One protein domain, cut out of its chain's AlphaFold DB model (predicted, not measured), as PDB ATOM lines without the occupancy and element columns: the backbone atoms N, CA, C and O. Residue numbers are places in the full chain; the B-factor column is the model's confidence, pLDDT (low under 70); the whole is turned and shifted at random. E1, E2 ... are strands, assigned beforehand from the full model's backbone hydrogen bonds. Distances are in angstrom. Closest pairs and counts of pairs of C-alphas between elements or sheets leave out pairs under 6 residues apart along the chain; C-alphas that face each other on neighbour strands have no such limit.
ATOM      1  N   ILE A   3      14.485  19.903 -33.553       90.25
ATOM      2  CA  ILE A   3      15.403  20.078 -34.682       90.25
ATOM      3  C   ILE A   3      15.935  18.692 -35.059       90.25
ATOM      4  O   ILE A   3      16.584  18.058 -34.233       90.25
ATOM      5  N   ALA A   4      15.649  18.215 -36.273       88.56
ATOM      6  CA  ALA A   4      16.024  16.868 -36.719       88.56
ATOM      7  C   ALA A   4      16.244  16.788 -38.241       88.56
ATOM      8  O   ALA A   4      15.745  17.620 -38.999       88.56
ATOM      9  N   SER A   5      16.991  15.778 -38.693       90.56
ATOM     10  CA  SER A   5      17.191  15.446 -40.117       90.56
ATOM     11  C   SER A   5      17.635  16.620 -41.012       90.56
ATOM     12  O   SER A   5      17.277  16.672 -42.185       90.56
ATOM     13  N   ASN A   6      18.384  17.588 -40.470       91.00
ATOM     14  CA  ASN A   6      18.894  18.738 -41.221       91.00
ATOM     15  C   ASN A   6      20.379  18.549 -41.564       91.00
ATOM     16  O   ASN A   6      21.162  18.155 -40.702       91.00
ATOM     17  N   THR A   7      20.785  18.949 -42.768       93.44
ATOM     18  CA  THR A   7      22.185  18.949 -43.224       93.44
ATOM     19  C   THR A   7      22.629  20.385 -43.486       93.44
ATOM     20  O   THR A   7      21.918  21.153 -44.135       93.44
ATOM     21  N   GLY A   8      23.799  20.804 -43.004       88.62
ATOM     22  CA  GLY A   8      24.250  22.168 -43.277       88.62
ATOM     23  C   GLY A   8      25.605  22.551 -42.705       88.62
ATOM     24  O   GLY A   8      26.243  21.782 -41.993       88.62
ATOM     25  N   SER A   9      26.043  23.760 -43.049       93.62
ATOM     26  CA  SER A   9      27.328  24.323 -42.637       93.62
ATOM     27  C   SER A   9      27.221  25.837 -42.463       93.62
ATOM     28  O   SER A   9      26.693  26.524 -43.335       93.62
ATOM     29  N   ALA A  10      27.753  26.364 -41.361       92.25
ATOM     30  CA  ALA A  10      27.947  27.794 -41.139       92.25
ATOM     31  C   ALA A  10      29.453  28.078 -41.022       92.25
ATOM     32  O   ALA A  10      30.150  27.379 -40.287       92.25
ATOM     33  N   ARG A  11      29.973  29.069 -41.761       92.88
ATOM     34  CA  ARG A  11      31.411  29.390 -41.813       92.88
ATOM     35  C   ARG A  11      31.685  30.885 -41.626       92.88
ATOM     36  O   ARG A  11      31.288  31.712 -42.444       92.88
ATOM     37  N   GLY A  12      32.442  31.216 -40.581       88.31
ATOM     38  CA  GLY A  12      32.784  32.594 -40.215       88.31
ATOM     39  C   GLY A  12      31.809  33.222 -39.214       88.31
ATOM     40  O   GLY A  12      30.745  32.675 -38.921       88.31
ATOM     41  N   SER A  13      32.204  34.368 -38.655       89.88
ATOM     42  CA  SER A  13      31.488  35.003 -37.542       89.88
ATOM     43  C   SER A  13      30.046  35.384 -37.901       89.88
ATOM     44  O   SER A  13      29.753  35.815 -39.016       89.88
ATOM     45  N   GLY A  14      29.137  35.209 -36.940       87.56
ATOM     46  CA  GLY A  14      27.722  35.567 -37.056       87.56
ATOM     47  C   GLY A  14      26.863  34.661 -37.948       87.56
ATOM     48  O   GLY A  14      25.642  34.792 -37.888       87.56
ATOM     49  N   SER A  15      27.451  33.751 -38.731       95.75
ATOM     50  CA  SER A  15      26.698  32.866 -39.627       95.75
ATOM     51  C   SER A  15      25.885  31.803 -38.888       95.75
ATOM     52  O   SER A  15      26.325  31.256 -37.880       95.75
ATOM     53  N   LEU A  16      24.698  31.493 -39.419       97.25
ATOM     54  CA  LEU A  16      23.730  30.573 -38.812       97.25
ATOM     55  C   LEU A  16      23.076  29.685 -39.879       97.25
ATOM     56  O   LEU A  16      22.630  30.189 -40.909       97.25
ATOM     57  N   ALA A  17      22.988  28.380 -39.619       95.19
ATOM     58  CA  ALA A  17      22.371  27.395 -40.508       95.19
ATOM     59  C   ALA A  17      21.513  26.403 -39.708       95.19
ATOM     60  O   ALA A  17      21.987  25.863 -38.712       95.19
ATOM     61  N   ASN A  18      20.275  26.148 -40.150       96.19
ATOM     62  CA  ASN A  18      19.345  25.162 -39.564       96.19
ATOM     63  C   ASN A  18      19.140  25.304 -38.030       96.19
ATOM     64  O   ASN A  18      19.003  24.305 -37.324       96.19
ATOM     65  N   SER A  19      19.174  26.531 -37.495       95.06
ATOM     66  CA  SER A  19      19.431  26.797 -36.066       95.06
ATOM     67  C   SER A  19      18.441  27.772 -35.418       95.06
ATOM     68  O   SER A  19      17.710  28.486 -36.105       95.06
ATOM     69  N   VAL A  20      18.447  27.845 -34.082       97.12
ATOM     70  CA  VAL A  20      17.743  28.885 -33.313       97.12
ATOM     71  C   VAL A  20      18.754  29.660 -32.465       97.12
ATOM     72  O   VAL A  20      19.444  29.072 -31.637       97.12
ATOM     73  N   ARG A  21      18.823  30.986 -32.635       96.56
ATOM     74  CA  ARG A  21      19.601  31.901 -31.782       96.56
ATOM     75  C   ARG A  21      18.650  32.823 -31.026       96.56
ATOM     76  O   ARG A  21      17.741  33.377 -31.640       96.56
ATOM     77  N   ASN A  22      18.873  33.021 -29.726       96.62
ATOM     78  CA  ASN A  22      18.030  33.872 -28.886       96.62
ATOM     79  C   ASN A  22      18.828  34.927 -28.097       96.62
ATOM     80  O   ASN A  22      19.917  34.636 -27.611       96.62
ATOM     81  N   SER A  23      18.252  36.120 -27.930       95.56
ATOM     82  CA  SER A  23      18.660  37.150 -26.963       95.56
ATOM     83  C   SER A  23      17.474  38.043 -26.531       95.56
ATOM     84  O   SER A  23      17.603  39.263 -26.474       95.56
ATOM     85  N   GLY A  24      16.293  37.447 -26.308       82.62
ATOM     86  CA  GLY A  24      15.082  38.098 -25.777       82.62
ATOM     87  C   GLY A  24      13.943  37.093 -25.520       82.62
ATOM     88  O   GLY A  24      14.146  35.885 -25.651       82.62
ATOM     89  N   ASN A  25      12.756  37.548 -25.116       76.12
ATOM     90  CA  ASN A  25      11.764  36.682 -24.451       76.12
ATOM     91  C   ASN A  25      10.754  36.031 -25.439       76.12
ATOM     92  O   ASN A  25      10.202  36.733 -26.271       76.12
ATOM     93  N   LEU A  26      10.462  34.721 -25.335       56.66
ATOM     94  CA  LEU A  26       9.255  34.048 -25.894       56.66
ATOM     95  C   LEU A  26       9.005  32.690 -25.215       56.66
ATOM     96  O   LEU A  26       9.956  32.038 -24.788       56.66
ATOM     97  N   ALA A  27       7.750  32.221 -25.235       67.56
ATOM     98  CA  ALA A  27       7.376  30.816 -25.028       67.56
ATOM     99  C   ALA A  27       7.277  30.043 -26.371       67.56
ATOM    100  O   ALA A  27       6.361  30.233 -27.167       67.56
ATOM    101  N   ALA A  28       8.269  29.207 -26.688       61.38
ATOM    102  CA  ALA A  28       8.470  28.701 -28.051       61.38
ATOM    103  C   ALA A  28       7.361  27.788 -28.607       61.38
ATOM    104  O   ALA A  28       6.740  27.027 -27.881       61.38
ATOM    105  N   ASN A  29       7.260  27.744 -29.942       69.44
ATOM    106  CA  ASN A  29       6.694  26.615 -30.695       69.44
ATOM    107  C   ASN A  29       7.423  26.486 -32.048       69.44
ATOM    108  O   ASN A  29       6.849  26.743 -33.099       69.44
ATOM    109  N   ILE A  30       8.732  26.202 -32.003       75.19
ATOM    110  CA  ILE A  30       9.636  26.178 -33.171       75.19
ATOM    111  C   ILE A  30      10.009  24.734 -33.547       75.19
ATOM    112  O   ILE A  30      10.510  23.998 -32.685       75.19
ATOM    113  N   THR A  31       9.867  24.391 -34.833       58.34
ATOM    114  CA  THR A  31      10.360  23.134 -35.434       58.34
ATOM    115  C   THR A  31      11.168  23.390 -36.715       58.34
ATOM    116  O   THR A  31      10.703  24.102 -37.607       58.34
ATOM    117  N   ILE A  32      12.364  22.794 -36.821       95.19
ATOM    118  CA  ILE A  32      13.259  22.886 -37.995       95.19
ATOM    119  C   ILE A  32      13.612  21.465 -38.463       95.19
ATOM    120  O   ILE A  32      14.319  20.741 -37.761       95.19
ATOM    121  N   LEU A  33      13.123  21.042 -39.633       93.25
ATOM    122  CA  LEU A  33      13.171  19.635 -40.066       93.25
ATOM    123  C   LEU A  33      13.528  19.478 -41.555       93.25
ATOM    124  O   LEU A  33      12.941  20.146 -42.403       93.25
ATOM    125  N   GLY A  34      14.433  18.555 -41.896       92.00
ATOM    126  CA  GLY A  34      14.671  18.146 -43.292       92.00
ATOM    127  C   GLY A  34      15.397  19.164 -44.187       92.00
ATOM    128  O   GLY A  34      15.386  19.013 -45.405       92.00
ATOM    129  N   ASN A  35      15.974  20.232 -43.630       95.75
ATOM    130  CA  ASN A  35      16.535  21.336 -44.416       95.75
ATOM    131  C   ASN A  35      17.995  21.094 -44.843       95.75
ATOM    132  O   ASN A  35      18.782  20.481 -44.120       95.75
ATOM    133  N   GLN A  36      18.378  21.668 -45.988       95.88
ATOM    134  CA  GLN A  36      19.749  21.738 -46.503       95.88
ATOM    135  C   GLN A  36      20.216  23.205 -46.542       95.88
ATOM    136  O   GLN A  36      19.537  24.052 -47.123       95.88
ATOM    137  N   GLY A  37      21.352  23.558 -45.932       92.12
ATOM    138  CA  GLY A  37      21.739  24.975 -45.823       92.12
ATOM    139  C   GLY A  37      23.230  25.260 -45.669       92.12
ATOM    140  O   GLY A  37      23.881  24.701 -44.789       92.12
ATOM    141  N   THR A  38      23.749  26.199 -46.464       96.19
ATOM    142  CA  THR A  38      25.110  26.745 -46.307       96.19
ATOM    143  C   THR A  38      25.062  28.240 -45.997       96.19
ATOM    144  O   THR A  38      24.462  29.012 -46.742       96.19
ATOM    145  N   ALA A  39      25.723  28.657 -44.920       94.25
ATOM    146  CA  ALA A  39      25.872  30.048 -44.508       94.25
ATOM    147  C   ALA A  39      27.351  30.455 -44.435       94.25
ATOM    148  O   ALA A  39      28.176  29.709 -43.902       94.25
ATOM    149  N   SER A  40      27.691  31.654 -44.907       96.31
ATOM    150  CA  SER A  40      29.025  32.240 -44.731       96.31
ATOM    151  C   SER A  40      29.004  33.750 -44.484       96.31
ATOM    152  O   SER A  40      28.053  34.444 -44.848       96.31
ATOM    153  N   GLY A  41      30.054  34.278 -43.844       93.19
ATOM    154  CA  GLY A  41      30.275  35.726 -43.696       93.19
ATOM    155  C   GLY A  41      29.078  36.483 -43.106       93.19
ATOM    156  O   GLY A  41      28.587  37.432 -43.716       93.19
ATOM    157  N   GLY A  42      28.545  36.017 -41.976       94.31
ATOM    158  CA  GLY A  42      27.370  36.599 -41.320       94.31
ATOM    159  C   GLY A  42      26.016  36.238 -41.948       94.31
ATOM    160  O   GLY A  42      24.991  36.693 -41.452       94.31
ATOM    161  N   GLY A  43      25.984  35.431 -43.017       96.62
ATOM    162  CA  GLY A  43      24.739  34.974 -43.643       96.62
ATOM    163  C   GLY A  43      23.906  34.037 -42.752       96.62
ATOM    164  O   GLY A  43      24.456  33.302 -41.928       96.62
ATOM    165  N   VAL A  44      22.583  34.045 -42.932       98.38
ATOM    166  CA  VAL A  44      21.608  33.278 -42.132       98.38
ATOM    167  C   VAL A  44      20.730  32.418 -43.049       98.38
ATOM    168  O   VAL A  44      20.079  32.947 -43.949       98.38
ATOM    169  N   VAL A  45      20.688  31.098 -42.825       97.25
ATOM    170  CA  VAL A  45      19.908  30.150 -43.644       97.25
ATOM    171  C   VAL A  45      19.082  29.167 -42.805       97.25
ATOM    172  O   VAL A  45      19.560  28.644 -41.795       97.25
ATOM    173  N   ASN A  46      17.839  28.903 -43.223       97.56
ATOM    174  CA  ASN A  46      16.885  27.978 -42.586       97.56
ATOM    175  C   ASN A  46      16.777  28.132 -41.044       97.56
ATOM    176  O   ASN A  46      16.644  27.138 -40.330       97.56
ATOM    177  N   SER A  47      16.938  29.348 -40.506       97.94
ATOM    178  CA  SER A  47      17.170  29.586 -39.071       97.94
ATOM    179  C   SER A  47      16.181  30.584 -38.464       97.94
ATOM    180  O   SER A  47      15.580  31.400 -39.163       97.94
ATOM    181  N   VAL A  48      16.047  30.552 -37.137       98.19
ATOM    182  CA  VAL A  48      15.283  31.529 -36.347       98.19
ATOM    183  C   VAL A  48      16.241  32.360 -35.494       98.19
ATOM    184  O   VAL A  48      16.996  31.818 -34.691       98.19
ATOM    185  N   VAL A  49      16.203  33.684 -35.635       97.69
ATOM    186  CA  VAL A  49      17.048  34.622 -34.884       97.69
ATOM    187  C   VAL A  49      16.169  35.576 -34.083       97.69
ATOM    188  O   VAL A  49      15.557  36.483 -34.648       97.69
ATOM    189  N   ASN A  50      16.139  35.386 -32.764       97.00
ATOM    190  CA  ASN A  50      15.423  36.226 -31.814       97.00
ATOM    191  C   ASN A  50      16.352  37.137 -31.002       97.00
ATOM    192  O   ASN A  50      17.450  36.744 -30.620       97.00
ATOM    193  N   ARG A  51      15.856  38.338 -30.704       96.19
ATOM    194  CA  ARG A  51      16.429  39.419 -29.897       96.19
ATOM    195  C   ARG A  51      15.361  40.211 -29.110       96.19
ATOM    196  O   ARG A  51      15.567  41.386 -28.839       96.19
ATOM    197  N   GLY A  52      14.186  39.638 -28.825       85.12
ATOM    198  CA  GLY A  52      13.097  40.391 -28.184       85.12
ATOM    199  C   GLY A  52      11.771  39.642 -28.075       85.12
ATOM    200  O   GLY A  52      11.762  38.415 -28.103       85.12
ATOM    201  N   ASN A  53      10.690  40.420 -27.952       61.28
ATOM    202  CA  ASN A  53       9.442  40.107 -27.238       61.28
ATOM    203  C   ASN A  53       8.672  38.859 -27.707       61.28
ATOM    204  O   ASN A  53       7.946  38.262 -26.917       61.28
ATOM    205  N   LEU A  54       8.843  38.528 -28.995       46.06
ATOM    206  CA  LEU A  54       8.400  37.315 -29.692       46.06
ATOM    207  C   LEU A  54       6.986  36.815 -29.255       46.06
ATOM    208  O   LEU A  54       6.166  37.637 -28.862       46.06
ATOM    209  N   SER A  55       6.603  35.549 -29.454       55.09
ATOM    210  CA  SER A  55       5.411  34.945 -28.802       55.09
ATOM    211  C   SER A  55       5.435  33.418 -28.866       55.09
ATOM    212  O   SER A  55       5.960  32.855 -27.915       55.09
ATOM    213  N   GLY A  56       4.948  32.746 -29.934       59.66
ATOM    214  CA  GLY A  56       4.831  31.277 -29.924       59.66
ATOM    215  C   GLY A  56       4.198  30.521 -31.115       59.66
ATOM    216  O   GLY A  56       3.276  29.748 -30.874       59.66
ATOM    217  N   ALA A  57       4.711  30.619 -32.360       63.03
ATOM    218  CA  ALA A  57       4.864  29.441 -33.265       63.03
ATOM    219  C   ALA A  57       5.653  29.705 -34.572       63.03
ATOM    220  O   ALA A  57       5.512  30.766 -35.175       63.03
ATOM    221  N   VAL A  58       6.442  28.714 -35.027       60.97
ATOM    222  CA  VAL A  58       7.273  28.701 -36.254       60.97
ATOM    223  C   VAL A  58       7.483  27.264 -36.772       60.97
ATOM    224  O   VAL A  58       7.837  26.382 -35.991       60.97
ATOM    225  N   ALA A  59       7.421  27.038 -38.085       49.88
ATOM    226  CA  ALA A  59       7.983  25.837 -38.718       49.88
ATOM    227  C   ALA A  59       8.835  26.186 -39.954       49.88
ATOM    228  O   ALA A  59       8.394  26.966 -40.795       49.88
ATOM    229  N   ILE A  60      10.034  25.606 -40.078       66.12
ATOM    230  CA  ILE A  60      10.919  25.759 -41.251       66.12
ATOM    231  C   ILE A  60      11.323  24.359 -41.740       66.12
ATOM    232  O   ILE A  60      12.083  23.663 -41.063       66.12
ATOM    233  N   VAL A  61      10.769  23.904 -42.870       63.22
ATOM    234  CA  VAL A  61      10.766  22.470 -43.236       63.22
ATOM    235  C   VAL A  61      11.169  22.206 -44.692       63.22
ATOM    236  O   VAL A  61      10.596  22.784 -45.612       63.22
ATOM    237  N   GLY A  62      12.110  21.285 -44.916       91.31
ATOM    238  CA  GLY A  62      12.443  20.751 -46.246       91.31
ATOM    239  C   GLY A  62      13.052  21.753 -47.236       91.31
ATOM    240  O   GLY A  62      13.031  21.508 -48.439       91.31
ATOM    241  N   ASN A  63      13.550  22.901 -46.769       94.75
ATOM    242  CA  ASN A  63      14.080  23.953 -47.638       94.75
ATOM    243  C   ASN A  63      15.554  23.704 -48.010       94.75
ATOM    244  O   ASN A  63      16.305  23.107 -47.236       94.75
ATOM    245  N   ARG A  64      16.001  24.243 -49.151       95.38
ATOM    246  CA  ARG A  64      17.414  24.278 -49.571       95.38
ATOM    247  C   ARG A  64      17.877  25.722 -49.789       95.38
ATOM    248  O   ARG A  64      17.139  26.522 -50.361       95.38
ATOM    249  N   GLY A  65      19.093  26.086 -49.380       92.62
ATOM    250  CA  GLY A  65      19.603  27.418 -49.721       92.62
ATOM    251  C   GLY A  65      21.039  27.758 -49.327       92.62
ATOM    252  O   GLY A  65      21.690  27.037 -48.569       92.62
ATOM    253  N   THR A  66      21.501  28.899 -49.845       95.56
ATOM    254  CA  THR A  66      22.849  29.445 -49.610       95.56
ATOM    255  C   THR A  66      22.787  30.930 -49.258       95.56
ATOM    256  O   THR A  66      22.273  31.729 -50.040       95.56
ATOM    257  N   ALA A  67      23.351  31.311 -48.111       94.88
ATOM    258  CA  ALA A  67      23.414  32.691 -47.633       94.88
ATOM    259  C   ALA A  67      24.872  33.145 -47.443       94.88
ATOM    260  O   ALA A  67      25.626  32.477 -46.738       94.88
ATOM    261  N   SER A  68      25.272  34.284 -48.015       95.19
ATOM    262  CA  SER A  68      26.619  34.849 -47.826       95.19
ATOM    263  C   SER A  68      26.596  36.349 -47.519       95.19
ATOM    264  O   SER A  68      25.637  37.043 -47.850       95.19
ATOM    265  N   ASN A  69      27.663  36.869 -46.902       93.56
ATOM    266  CA  ASN A  69      27.918  38.313 -46.753       93.56
ATOM    267  C   ASN A  69      26.696  39.076 -46.183       93.56
ATOM    268  O   ASN A  69      26.171  40.001 -46.806       93.56
ATOM    269  N   GLY A  70      26.186  38.621 -45.035       91.75
ATOM    270  CA  GLY A  70      24.994  39.171 -44.374       91.75
ATOM    271  C   GLY A  70      23.636  38.860 -45.031       91.75
ATOM    272  O   GLY A  70      22.616  39.347 -44.549       91.75
ATOM    273  N   GLY A  71      23.590  38.073 -46.111       95.25
ATOM    274  CA  GLY A  71      22.339  37.647 -46.749       95.25
ATOM    275  C   GLY A  71      21.482  36.730 -45.861       95.25
ATOM    276  O   GLY A  71      22.002  36.018 -45.002       95.25
ATOM    277  N   THR A  72      20.162  36.726 -46.069       97.56
ATOM    278  CA  THR A  72      19.195  35.928 -45.289       97.56
ATOM    279  C   THR A  72      18.290  35.089 -46.202       97.56
ATOM    280  O   THR A  72      17.692  35.622 -47.136       97.56
ATOM    281  N   VAL A  73      18.183  33.779 -45.946       94.69
ATOM    282  CA  VAL A  73      17.464  32.813 -46.804       94.69
ATOM    283  C   VAL A  73      16.600  31.849 -45.980       94.69
ATOM    284  O   VAL A  73      17.078  31.280 -44.998       94.69
ATOM    285  N   ASN A  74      15.347  31.617 -46.390       96.12
ATOM    286  CA  ASN A  74      14.398  30.681 -45.757       96.12
ATOM    287  C   ASN A  74      14.264  30.849 -44.217       96.12
ATOM    288  O   ASN A  74      14.092  29.862 -43.502       96.12
ATOM    289  N   SER A  75      14.449  32.060 -43.677       97.88
ATOM    290  CA  SER A  75      14.713  32.285 -42.241       97.88
ATOM    291  C   SER A  75      13.763  33.295 -41.597       97.88
ATOM    292  O   SER A  75      13.227  34.171 -42.270       97.88
ATOM    293  N   LEU A  76      13.606  33.216 -40.272       97.38
ATOM    294  CA  LEU A  76      12.907  34.210 -39.450       97.38
ATOM    295  C   LEU A  76      13.935  35.037 -38.661       97.38
ATOM    296  O   LEU A  76      14.593  34.502 -37.771       97.38
ATOM    297  N   VAL A  77      14.076  36.335 -38.949       96.50
ATOM    298  CA  VAL A  77      15.042  37.237 -38.287       96.50
ATOM    299  C   VAL A  77      14.329  38.419 -37.633       96.50
ATOM    300  O   VAL A  77      13.459  39.050 -38.225       96.50
ATOM    301  N   ASN A  78      14.682  38.700 -36.380       81.31
ATOM    302  CA  ASN A  78      13.828  39.466 -35.474       81.31
ATOM    303  C   ASN A  78      14.710  40.292 -34.467       81.31
ATOM    304  O   ASN A  78      15.947  40.190 -34.505       81.31
ATOM    305  N   THR A  79      14.202  41.179 -33.592       55.81
ATOM    306  CA  THR A  79      12.844  41.225 -33.007       55.81
ATOM    307  C   THR A  79      12.431  42.583 -32.424       55.81
ATOM    308  O   THR A  79      13.260  43.425 -32.101       55.81
ATOM    309  N   GLY A  80      11.124  42.699 -32.190       76.00
ATOM    310  CA  GLY A  80      10.401  43.424 -31.138       76.00
ATOM    311  C   GLY A  80       9.339  42.599 -30.354       76.00
ATOM    312  O   GLY A  80       9.290  42.788 -29.151       76.00
ATOM    313  N   THR A  81       8.565  41.582 -30.802       59.94
ATOM    314  CA  THR A  81       7.867  41.195 -32.068       59.94
ATOM    315  C   THR A  81       7.625  39.680 -32.095       59.94
ATOM    316  O   THR A  81       8.605  38.997 -32.353       59.94
ATOM    317  N   MET A  82       6.402  39.136 -31.984       57.06
ATOM    318  CA  MET A  82       5.873  37.956 -32.739       57.06
ATOM    319  C   MET A  82       4.586  37.409 -32.080       57.06
ATOM    320  O   MET A  82       4.224  37.871 -31.012       57.06
ATOM    321  N   ALA A  83       3.876  36.481 -32.736       46.66
ATOM    322  CA  ALA A  83       2.538  35.982 -32.392       46.66
ATOM    323  C   ALA A  83       2.484  34.454 -32.243       46.66
ATOM    324  O   ALA A  83       3.497  33.756 -32.281       46.66
ATOM    325  N   GLY A  84       1.272  33.903 -32.249       46.19
ATOM    326  CA  GLY A  84       1.065  32.627 -32.917       46.19
ATOM    327  C   GLY A  84       1.371  32.703 -34.427       46.19
ATOM    328  O   GLY A  84       0.771  33.491 -35.156       46.19
ATOM    329  N   LYS A  85       2.233  31.779 -34.865       50.66
ATOM    330  CA  LYS A  85       2.389  31.193 -36.215       50.66
ATOM    331  C   LYS A  85       3.175  31.956 -37.298       50.66
ATOM    332  O   LYS A  85       2.870  33.082 -37.678       50.66
ATOM    333  N   VAL A  86       4.128  31.198 -37.854       48.78
ATOM    334  CA  VAL A  86       4.953  31.396 -39.055       48.78
ATOM    335  C   VAL A  86       5.192  30.006 -39.678       48.78
ATOM    336  O   VAL A  86       5.434  29.058 -38.930       48.78
ATOM    337  N   VAL A  87       5.197  29.862 -41.006       47.91
ATOM    338  CA  VAL A  87       5.648  28.638 -41.711       47.91
ATOM    339  C   VAL A  87       6.502  29.001 -42.932       47.91
ATOM    340  O   VAL A  87       6.130  29.905 -43.673       47.91
ATOM    341  N   ILE A  88       7.615  28.297 -43.172       57.97
ATOM    342  CA  ILE A  88       8.448  28.413 -44.387       57.97
ATOM    343  C   ILE A  88       8.839  27.001 -44.874       57.97
ATOM    344  O   ILE A  88       9.668  26.344 -44.241       57.97
ATOM    345  N   ALA A  89       8.248  26.495 -45.965       57.41
ATOM    346  CA  ALA A  89       8.392  25.083 -46.363       57.41
ATOM    347  C   ALA A  89       8.710  24.826 -47.852       57.41
ATOM    348  O   ALA A  89       8.111  25.422 -48.747       57.41
ATOM    349  N   GLY A  90       9.620  23.879 -48.111       81.12
ATOM    350  CA  GLY A  90       9.937  23.355 -49.449       81.12
ATOM    351  C   GLY A  90      10.591  24.346 -50.422       81.12
ATOM    352  O   GLY A  90      10.603  24.101 -51.624       81.12
ATOM    353  N   ASN A  91      11.102  25.479 -49.936       84.00
ATOM    354  CA  ASN A  91      11.648  26.542 -50.779       84.00
ATOM    355  C   ASN A  91      13.110  26.277 -51.179       84.00
ATOM    356  O   ASN A  91      13.879  25.651 -50.443       84.00
ATOM    357  N   GLN A  92      13.519  26.838 -52.316       89.31
ATOM    358  CA  GLN A  92      14.904  26.933 -52.770       89.31
ATOM    359  C   GLN A  92      15.319  28.404 -52.898       89.31
ATOM    360  O   GLN A  92      14.509  29.261 -53.264       89.31
ATOM    361  N   GLY A  93      16.581  28.733 -52.622       87.00
ATOM    362  CA  GLY A  93      17.066  30.074 -52.935       87.00
ATOM    363  C   GLY A  93      18.482  30.423 -52.501       87.00
ATOM    364  O   GLY A  93      19.170  29.656 -51.824       87.00
ATOM    365  N   SER A  94      18.912  31.620 -52.891       88.69
ATOM    366  CA  SER A  94      20.186  32.201 -52.468       88.69
ATOM    367  C   SER A  94      20.079  33.696 -52.174       88.69
ATOM    368  O   SER A  94      19.300  34.414 -52.800       88.69
ATOM    369  N   ALA A  95      20.881  34.174 -51.223       88.38
ATOM    370  CA  ALA A  95      21.027  35.599 -50.951       88.38
ATOM    371  C   ALA A  95      22.472  35.958 -50.599       88.38
ATOM    372  O   ALA A  95      23.110  35.287 -49.784       88.38
ATOM    373  N   GLY A  96      22.963  37.042 -51.191       90.12
ATOM    374  CA  GLY A  96      24.270  37.627 -50.896       90.12
ATOM    375  C   GLY A  96      24.159  39.113 -50.561       90.12
ATOM    376  O   GLY A  96      23.169  39.757 -50.903       90.12
ATOM    377  N   MET A  97      25.198  39.668 -49.934       88.62
ATOM    378  CA  MET A  97      25.416  41.123 -49.815       88.62
ATOM    379  C   MET A  97      24.221  41.863 -49.172       88.62
ATOM    380  O   MET A  97      23.701  42.844 -49.704       88.62
ATOM    381  N   GLY A  98      23.742  41.345 -48.036       82.19
ATOM    382  CA  GLY A  98      22.580  41.875 -47.306       82.19
ATOM    383  C   GLY A  98      21.202  41.586 -47.924       82.19
ATOM    384  O   GLY A  98      20.195  42.025 -47.370       82.19
ATOM    385  N   GLY A  99      21.124  40.857 -49.043       84.94
ATOM    386  CA  GLY A  99      19.859  40.459 -49.668       84.94
ATOM    387  C   GLY A  99      19.013  39.501 -48.818       84.94
ATOM    388  O   GLY A  99      19.517  38.817 -47.926       84.94
ATOM    389  N   THR A 100      17.711  39.424 -49.099       88.69
ATOM    390  CA  THR A 100      16.732  38.606 -48.358       88.69
ATOM    391  C   THR A 100      15.839  37.790 -49.306       88.69
ATOM    392  O   THR A 100      15.165  38.361 -50.161       88.69
ATOM    393  N   ALA A 101      15.790  36.463 -49.143       85.62
ATOM    394  CA  ALA A 101      14.989  35.551 -49.973       85.62
ATOM    395  C   ALA A 101      14.159  34.559 -49.131       85.62
ATOM    396  O   ALA A 101      14.657  34.026 -48.137       85.62
ATOM    397  N   ASN A 102      12.911  34.278 -49.531       87.94
ATOM    398  CA  ASN A 102      11.989  33.326 -48.874       87.94
ATOM    399  C   ASN A 102      11.846  33.498 -47.342       87.94
ATOM    400  O   ASN A 102      11.660  32.517 -46.623       87.94
ATOM    401  N   SER A 103      12.045  34.704 -46.810       91.06
ATOM    402  CA  SER A 103      12.303  34.932 -45.380       91.06
ATOM    403  C   SER A 103      11.269  35.842 -44.723       91.06
ATOM    404  O   SER A 103      10.496  36.526 -45.391       91.06
ATOM    405  N   VAL A 104      11.276  35.863 -43.391       92.38
ATOM    406  CA  VAL A 104      10.446  36.730 -42.553       92.38
ATOM    407  C   VAL A 104      11.361  37.605 -41.692       92.38
ATOM    408  O   VAL A 104      12.112  37.088 -40.870       92.38
ATOM    409  N   ILE A 105      11.311  38.926 -41.866       90.19
ATOM    410  CA  ILE A 105      12.147  39.893 -41.126       90.19
ATOM    411  C   ILE A 105      11.236  40.864 -40.358       90.19
ATOM    412  O   ILE A 105      10.365  41.456 -40.996       90.19
ATOM    413  N   ASN A 106      11.391  41.063 -39.037       62.91
ATOM    414  CA  ASN A 106      10.516  41.996 -38.291       62.91
ATOM    415  C   ASN A 106      11.147  42.682 -37.034       62.91
ATOM    416  O   ASN A 106      12.173  42.254 -36.502       62.91
ATOM    417  N   ARG A 107      10.552  43.810 -36.603       61.41
ATOM    418  CA  ARG A 107      10.798  44.639 -35.398       61.41
ATOM    419  C   ARG A 107       9.502  45.375 -34.989       61.41
ATOM    420  O   ARG A 107       8.875  46.001 -35.826       61.41
ATOM    421  N   GLY A 108       9.125  45.373 -33.709       63.22
ATOM    422  CA  GLY A 108       7.756  45.681 -33.239       63.22
ATOM    423  C   GLY A 108       6.717  44.572 -33.543       63.22
ATOM    424  O   GLY A 108       6.779  43.980 -34.612       63.22
ATOM    425  N   VAL A 109       5.859  44.250 -32.560       40.56
ATOM    426  CA  VAL A 109       4.554  43.514 -32.555       40.56
ATOM    427  C   VAL A 109       4.213  42.458 -33.648       40.56
ATOM    428  O   VAL A 109       4.465  42.632 -34.824       40.56
ATOM    429  N   ILE A 110       3.543  41.362 -33.262       39.38
ATOM    430  CA  ILE A 110       2.637  40.496 -34.072       39.38
ATOM    431  C   ILE A 110       1.720  39.829 -32.991       39.38
ATOM    432  O   ILE A 110       2.253  39.517 -31.939       39.38
ATOM    433  N   THR A 111       0.406  39.542 -33.033       47.97
ATOM    434  CA  THR A 111      -0.703  40.021 -33.880       47.97
ATOM    435  C   THR A 111      -0.523  39.541 -35.332       47.97
ATOM    436  O   THR A 111       0.225  40.217 -36.013       47.97
ATOM    437  N   GLY A 112      -1.017  38.347 -35.761       38.25
ATOM    438  CA  GLY A 112      -0.266  37.501 -36.739       38.25
ATOM    439  C   GLY A 112      -0.908  36.518 -37.744       38.25
ATOM    440  O   GLY A 112      -1.907  36.809 -38.389       38.25
ATOM    441  N   SER A 113      -0.250  35.350 -37.890       37.12
ATOM    442  CA  SER A 113      -0.146  34.452 -39.073       37.12
ATOM    443  C   SER A 113       0.846  34.896 -40.173       37.12
ATOM    444  O   SER A 113       0.873  36.061 -40.556       37.12
ATOM    445  N   VAL A 114       1.667  33.950 -40.671       50.03
ATOM    446  CA  VAL A 114       2.565  34.054 -41.849       50.03
ATOM    447  C   VAL A 114       2.817  32.653 -42.441       50.03
ATOM    448  O   VAL A 114       3.060  31.719 -41.677       50.03
ATOM    449  N   THR A 115       2.869  32.514 -43.772       44.97
ATOM    450  CA  THR A 115       3.204  31.258 -44.491       44.97
ATOM    451  C   THR A 115       4.025  31.544 -45.764       44.97
ATOM    452  O   THR A 115       3.690  32.479 -46.477       44.97
ATOM    453  N   ILE A 116       5.066  30.765 -46.097       59.09
ATOM    454  CA  ILE A 116       5.865  30.892 -47.343       59.09
ATOM    455  C   ILE A 116       6.218  29.495 -47.895       59.09
ATOM    456  O   ILE A 116       6.979  28.759 -47.262       59.09
ATOM    457  N   VAL A 117       5.699  29.099 -49.064       47.69
ATOM    458  CA  VAL A 117       5.840  27.716 -49.578       47.69
ATOM    459  C   VAL A 117       6.284  27.604 -51.040       47.69
ATOM    460  O   VAL A 117       5.793  28.326 -51.904       47.69
ATOM    461  N   GLY A 118       7.172  26.643 -51.322       61.03
ATOM    462  CA  GLY A 118       7.470  26.153 -52.677       61.03
ATOM    463  C   GLY A 118       8.115  27.150 -53.651       61.03
ATOM    464  O   GLY A 118       7.964  26.999 -54.861       61.03
ATOM    465  N   ASN A 119       8.797  28.187 -53.161       67.69
ATOM    466  CA  ASN A 119       9.400  29.235 -53.991       67.69
ATOM    467  C   ASN A 119      10.817  28.872 -54.465       67.69
ATOM    468  O   ASN A 119      11.535  28.144 -53.783       67.69
ATOM    469  N   ASN A 120      11.254  29.452 -55.588       80.81
ATOM    470  CA  ASN A 120      12.659  29.486 -56.006       80.81
ATOM    471  C   ASN A 120      13.079  30.953 -56.193       80.81
ATOM    472  O   ASN A 120      12.613  31.605 -57.124       80.81
ATOM    473  N   ALA A 121      13.899  31.489 -55.284       79.31
ATOM    474  CA  ALA A 121      14.174  32.927 -55.200       79.31
ATOM    475  C   ALA A 121      15.669  33.253 -55.083       79.31
ATOM    476  O   ALA A 121      16.440  32.534 -54.445       79.31
ATOM    477  N   ARG A 122      16.081  34.389 -55.655       78.75
ATOM    478  CA  ARG A 122      17.448  34.919 -55.542       78.75
ATOM    479  C   ARG A 122      17.419  36.392 -55.150       78.75
ATOM    480  O   ARG A 122      16.671  37.158 -55.748       78.75
ATOM    481  N   ALA A 123      18.260  36.775 -54.193       79.62
ATOM    482  CA  ALA A 123      18.453  38.160 -53.764       79.62
ATOM    483  C   ALA A 123      19.939  38.562 -53.806       79.62
ATOM    484  O   ALA A 123      20.830  37.750 -53.552       79.62
ATOM    485  N   GLY A 124      20.200  39.826 -54.128       70.94
ATOM    486  CA  GLY A 124      21.535  40.428 -54.181       70.94
ATOM    487  C   GLY A 124      21.615  41.656 -53.276       70.94
ATOM    488  O   GLY A 124      20.832  41.768 -52.336       70.94
ATOM    489  N   LEU A 125      22.529  42.580 -53.598       80.38
ATOM    490  CA  LEU A 125      22.774  43.853 -52.896       80.38
ATOM    491  C   LEU A 125      21.495  44.513 -52.346       80.38
ATOM    492  O   LEU A 125      20.771  45.193 -53.070       80.38
ATOM    493  N   GLY A 126      21.219  44.290 -51.058       73.12
ATOM    494  CA  GLY A 126      20.060  44.829 -50.336       73.12
ATOM    495  C   GLY A 126      18.660  44.455 -50.860       73.12
ATOM    496  O   GLY A 126      17.677  44.978 -50.331       73.12
ATOM    497  N   THR A 127      18.514  43.589 -51.872       77.94
ATOM    498  CA  THR A 127      17.194  43.287 -52.464       77.94
ATOM    499  C   THR A 127      16.392  42.288 -51.625       77.94
ATOM    500  O   THR A 127      16.936  41.555 -50.800       77.94
ATOM    501  N   THR A 128      15.066  42.274 -51.787       80.75
ATOM    502  CA  THR A 128      14.153  41.387 -51.043       80.75
ATOM    503  C   THR A 128      13.192  40.690 -52.009       80.75
ATOM    504  O   THR A 128      12.531  41.359 -52.800       80.75
ATOM    505  N   THR A 129      13.102  39.358 -51.949       77.56
ATOM    506  CA  THR A 129      12.345  38.529 -52.910       77.56
ATOM    507  C   THR A 129      11.559  37.428 -52.193       77.56
ATOM    508  O   THR A 129      12.090  36.794 -51.280       77.56
ATOM    509  N   ALA A 130      10.299  37.196 -52.592       77.62
ATOM    510  CA  ALA A 130       9.411  36.157 -52.035       77.62
ATOM    511  C   ALA A 130       9.370  36.118 -50.486       77.62
ATOM    512  O   ALA A 130       9.333  35.056 -49.873       77.62
ATOM    513  N   SER A 131       9.455  37.287 -49.843       78.69
ATOM    514  CA  SER A 131       9.713  37.434 -48.404       78.69
ATOM    515  C   SER A 131       8.718  38.389 -47.754       78.69
ATOM    516  O   SER A 131       8.304  39.369 -48.370       78.69
ATOM    517  N   VAL A 132       8.404  38.153 -46.480       77.56
ATOM    518  CA  VAL A 132       7.617  39.070 -45.645       77.56
ATOM    519  C   VAL A 132       8.574  39.918 -44.806       77.56
ATOM    520  O   VAL A 132       9.460  39.402 -44.127       77.56
ATOM    521  N   ARG A 133       8.411  41.241 -44.834       78.94
ATOM    522  CA  ARG A 133       9.279  42.181 -44.112       78.94
ATOM    523  C   ARG A 133       8.419  43.210 -43.397       78.94
ATOM    524  O   ARG A 133       7.920  44.128 -44.036       78.94
ATOM    525  N   ASN A 134       8.245  43.049 -42.091       52.56
ATOM    526  CA  ASN A 134       7.339  43.876 -41.299       52.56
ATOM    527  C   ASN A 134       8.082  44.803 -40.320       52.56
ATOM    528  O   ASN A 134       9.261  44.605 -40.018       52.56
ATOM    529  N   VAL A 135       7.369  45.832 -39.856       55.56
ATOM    530  CA  VAL A 135       7.718  46.691 -38.726       55.56
ATOM    531  C   VAL A 135       6.420  47.052 -37.984       55.56
ATOM    532  O   VAL A 135       5.591  47.771 -38.534       55.56
ATOM    533  N   GLY A 136       6.240  46.609 -36.737       56.31
ATOM    534  CA  GLY A 136       5.053  46.931 -35.923       56.31
ATOM    535  C   GLY A 136       3.874  45.955 -36.082       56.31
ATOM    536  O   GLY A 136       4.062  44.806 -36.448       56.31
ATOM    537  N   VAL A 137       2.658  46.390 -35.734       42.44
ATOM    538  CA  VAL A 137       1.440  45.550 -35.590       42.44
ATOM    539  C   VAL A 137       1.062  44.790 -36.882       42.44
ATOM    540  O   VAL A 137       1.208  45.351 -37.961       42.44
ATOM    541  N   LEU A 138       0.549  43.543 -36.795       37.88
ATOM    542  CA  LEU A 138       0.301  42.684 -37.982       37.88
ATOM    543  C   LEU A 138      -0.950  41.742 -37.955       37.88
ATOM    544  O   LEU A 138      -0.939  40.724 -38.635       37.88
ATOM    545  N   ALA A 139      -2.047  42.010 -37.222       42.41
ATOM    546  CA  ALA A 139      -3.286  41.195 -37.356       42.41
ATOM    547  C   ALA A 139      -4.383  41.942 -38.130       42.41
ATOM    548  O   ALA A 139      -5.023  42.828 -37.571       42.41
ATOM    549  N   GLY A 140      -4.655  41.639 -39.400       42.75
ATOM    550  CA  GLY A 140      -3.733  41.056 -40.385       42.75
ATOM    551  C   GLY A 140      -3.776  39.541 -40.634       42.75
ATOM    552  O   GLY A 140      -4.359  38.764 -39.883       42.75
ATOM    553  N   ALA A 141      -3.144  39.173 -41.751       44.84
ATOM    554  CA  ALA A 141      -2.926  37.828 -42.276       44.84
ATOM    555  C   ALA A 141      -1.699  37.855 -43.216       44.84
ATOM    556  O   ALA A 141      -1.399  38.914 -43.771       44.84
ATOM    557  N   ALA A 142      -1.002  36.732 -43.445       47.47
ATOM    558  CA  ALA A 142       0.073  36.683 -44.451       47.47
ATOM    559  C   ALA A 142       0.339  35.288 -45.055       47.47
ATOM    560  O   ALA A 142       0.340  34.270 -44.360       47.47
ATOM    561  N   GLY A 143       0.660  35.265 -46.353       46.69
ATOM    562  CA  GLY A 143       0.995  34.068 -47.129       46.69
ATOM    563  C   GLY A 143       1.796  34.394 -48.402       46.69
ATOM    564  O   GLY A 143       1.629  35.471 -48.967       46.69
ATOM    565  N   VAL A 144       2.649  33.469 -48.856       63.19
ATOM    566  CA  VAL A 144       3.374  33.502 -50.143       63.19
ATOM    567  C   VAL A 144       3.412  32.082 -50.722       63.19
ATOM    568  O   VAL A 144       3.994  31.180 -50.116       63.19
ATOM    569  N   ALA A 145       2.790  31.876 -51.882       54.53
ATOM    570  CA  ALA A 145       2.718  30.594 -52.584       54.53
ATOM    571  C   ALA A 145       2.447  30.841 -54.083       54.53
ATOM    572  O   ALA A 145       1.658  31.726 -54.398       54.53
TER     573      ALA A 145
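What this domain is: This is residues 3 to 145 of the 181 residues of an uncharacterized protein of Pseudacidovorax intermedius (UniProt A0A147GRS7). What is the shape? With little regular structure, the chain winds in stacked turns, a solenoid whose short strands build two walls, E1 E3 E5 E7 E9 and E2 E4 E6 E8, both parallel. What makes it up? The printed 143 residues hold no named helix and nine strands, E1 to E9 in chain order; it is all strand, with 36 residues in strands. How large? It is compact, radius of gyration of the C-alphas 13.2 A, spanning 33 by 24 by 24 A.

How they stand to each other: How does the larger sheet pair? E1, residues 7 to 11, and E3, residues 36 to 40, are parallel, with N 39 and O 9 2.8 A apart. And the other? E2, residues 30 to 33, and E4, residues 58 to 61, are parallel, with N 60 and O 31 3.0 A apart.

Where its parts are: Where are the others? E5 is residues 64 to 67, E6 87 to 89, E7 92 to 95, E8 115 to 117, E9 120 to 123. Which anchors help? E1, 14.0 A long, begins at (22.185, 18.949, -43.224); E9 ends at (18.453, 38.160, -53.764).

The domain as a whole: Any cut? The printed part has no cut. Which links are long? E1 to E2, E3 to E4, E5 to E6 and E7 to E8. Where is confidence low? Fifty residues are under 70, among them 134 to 145.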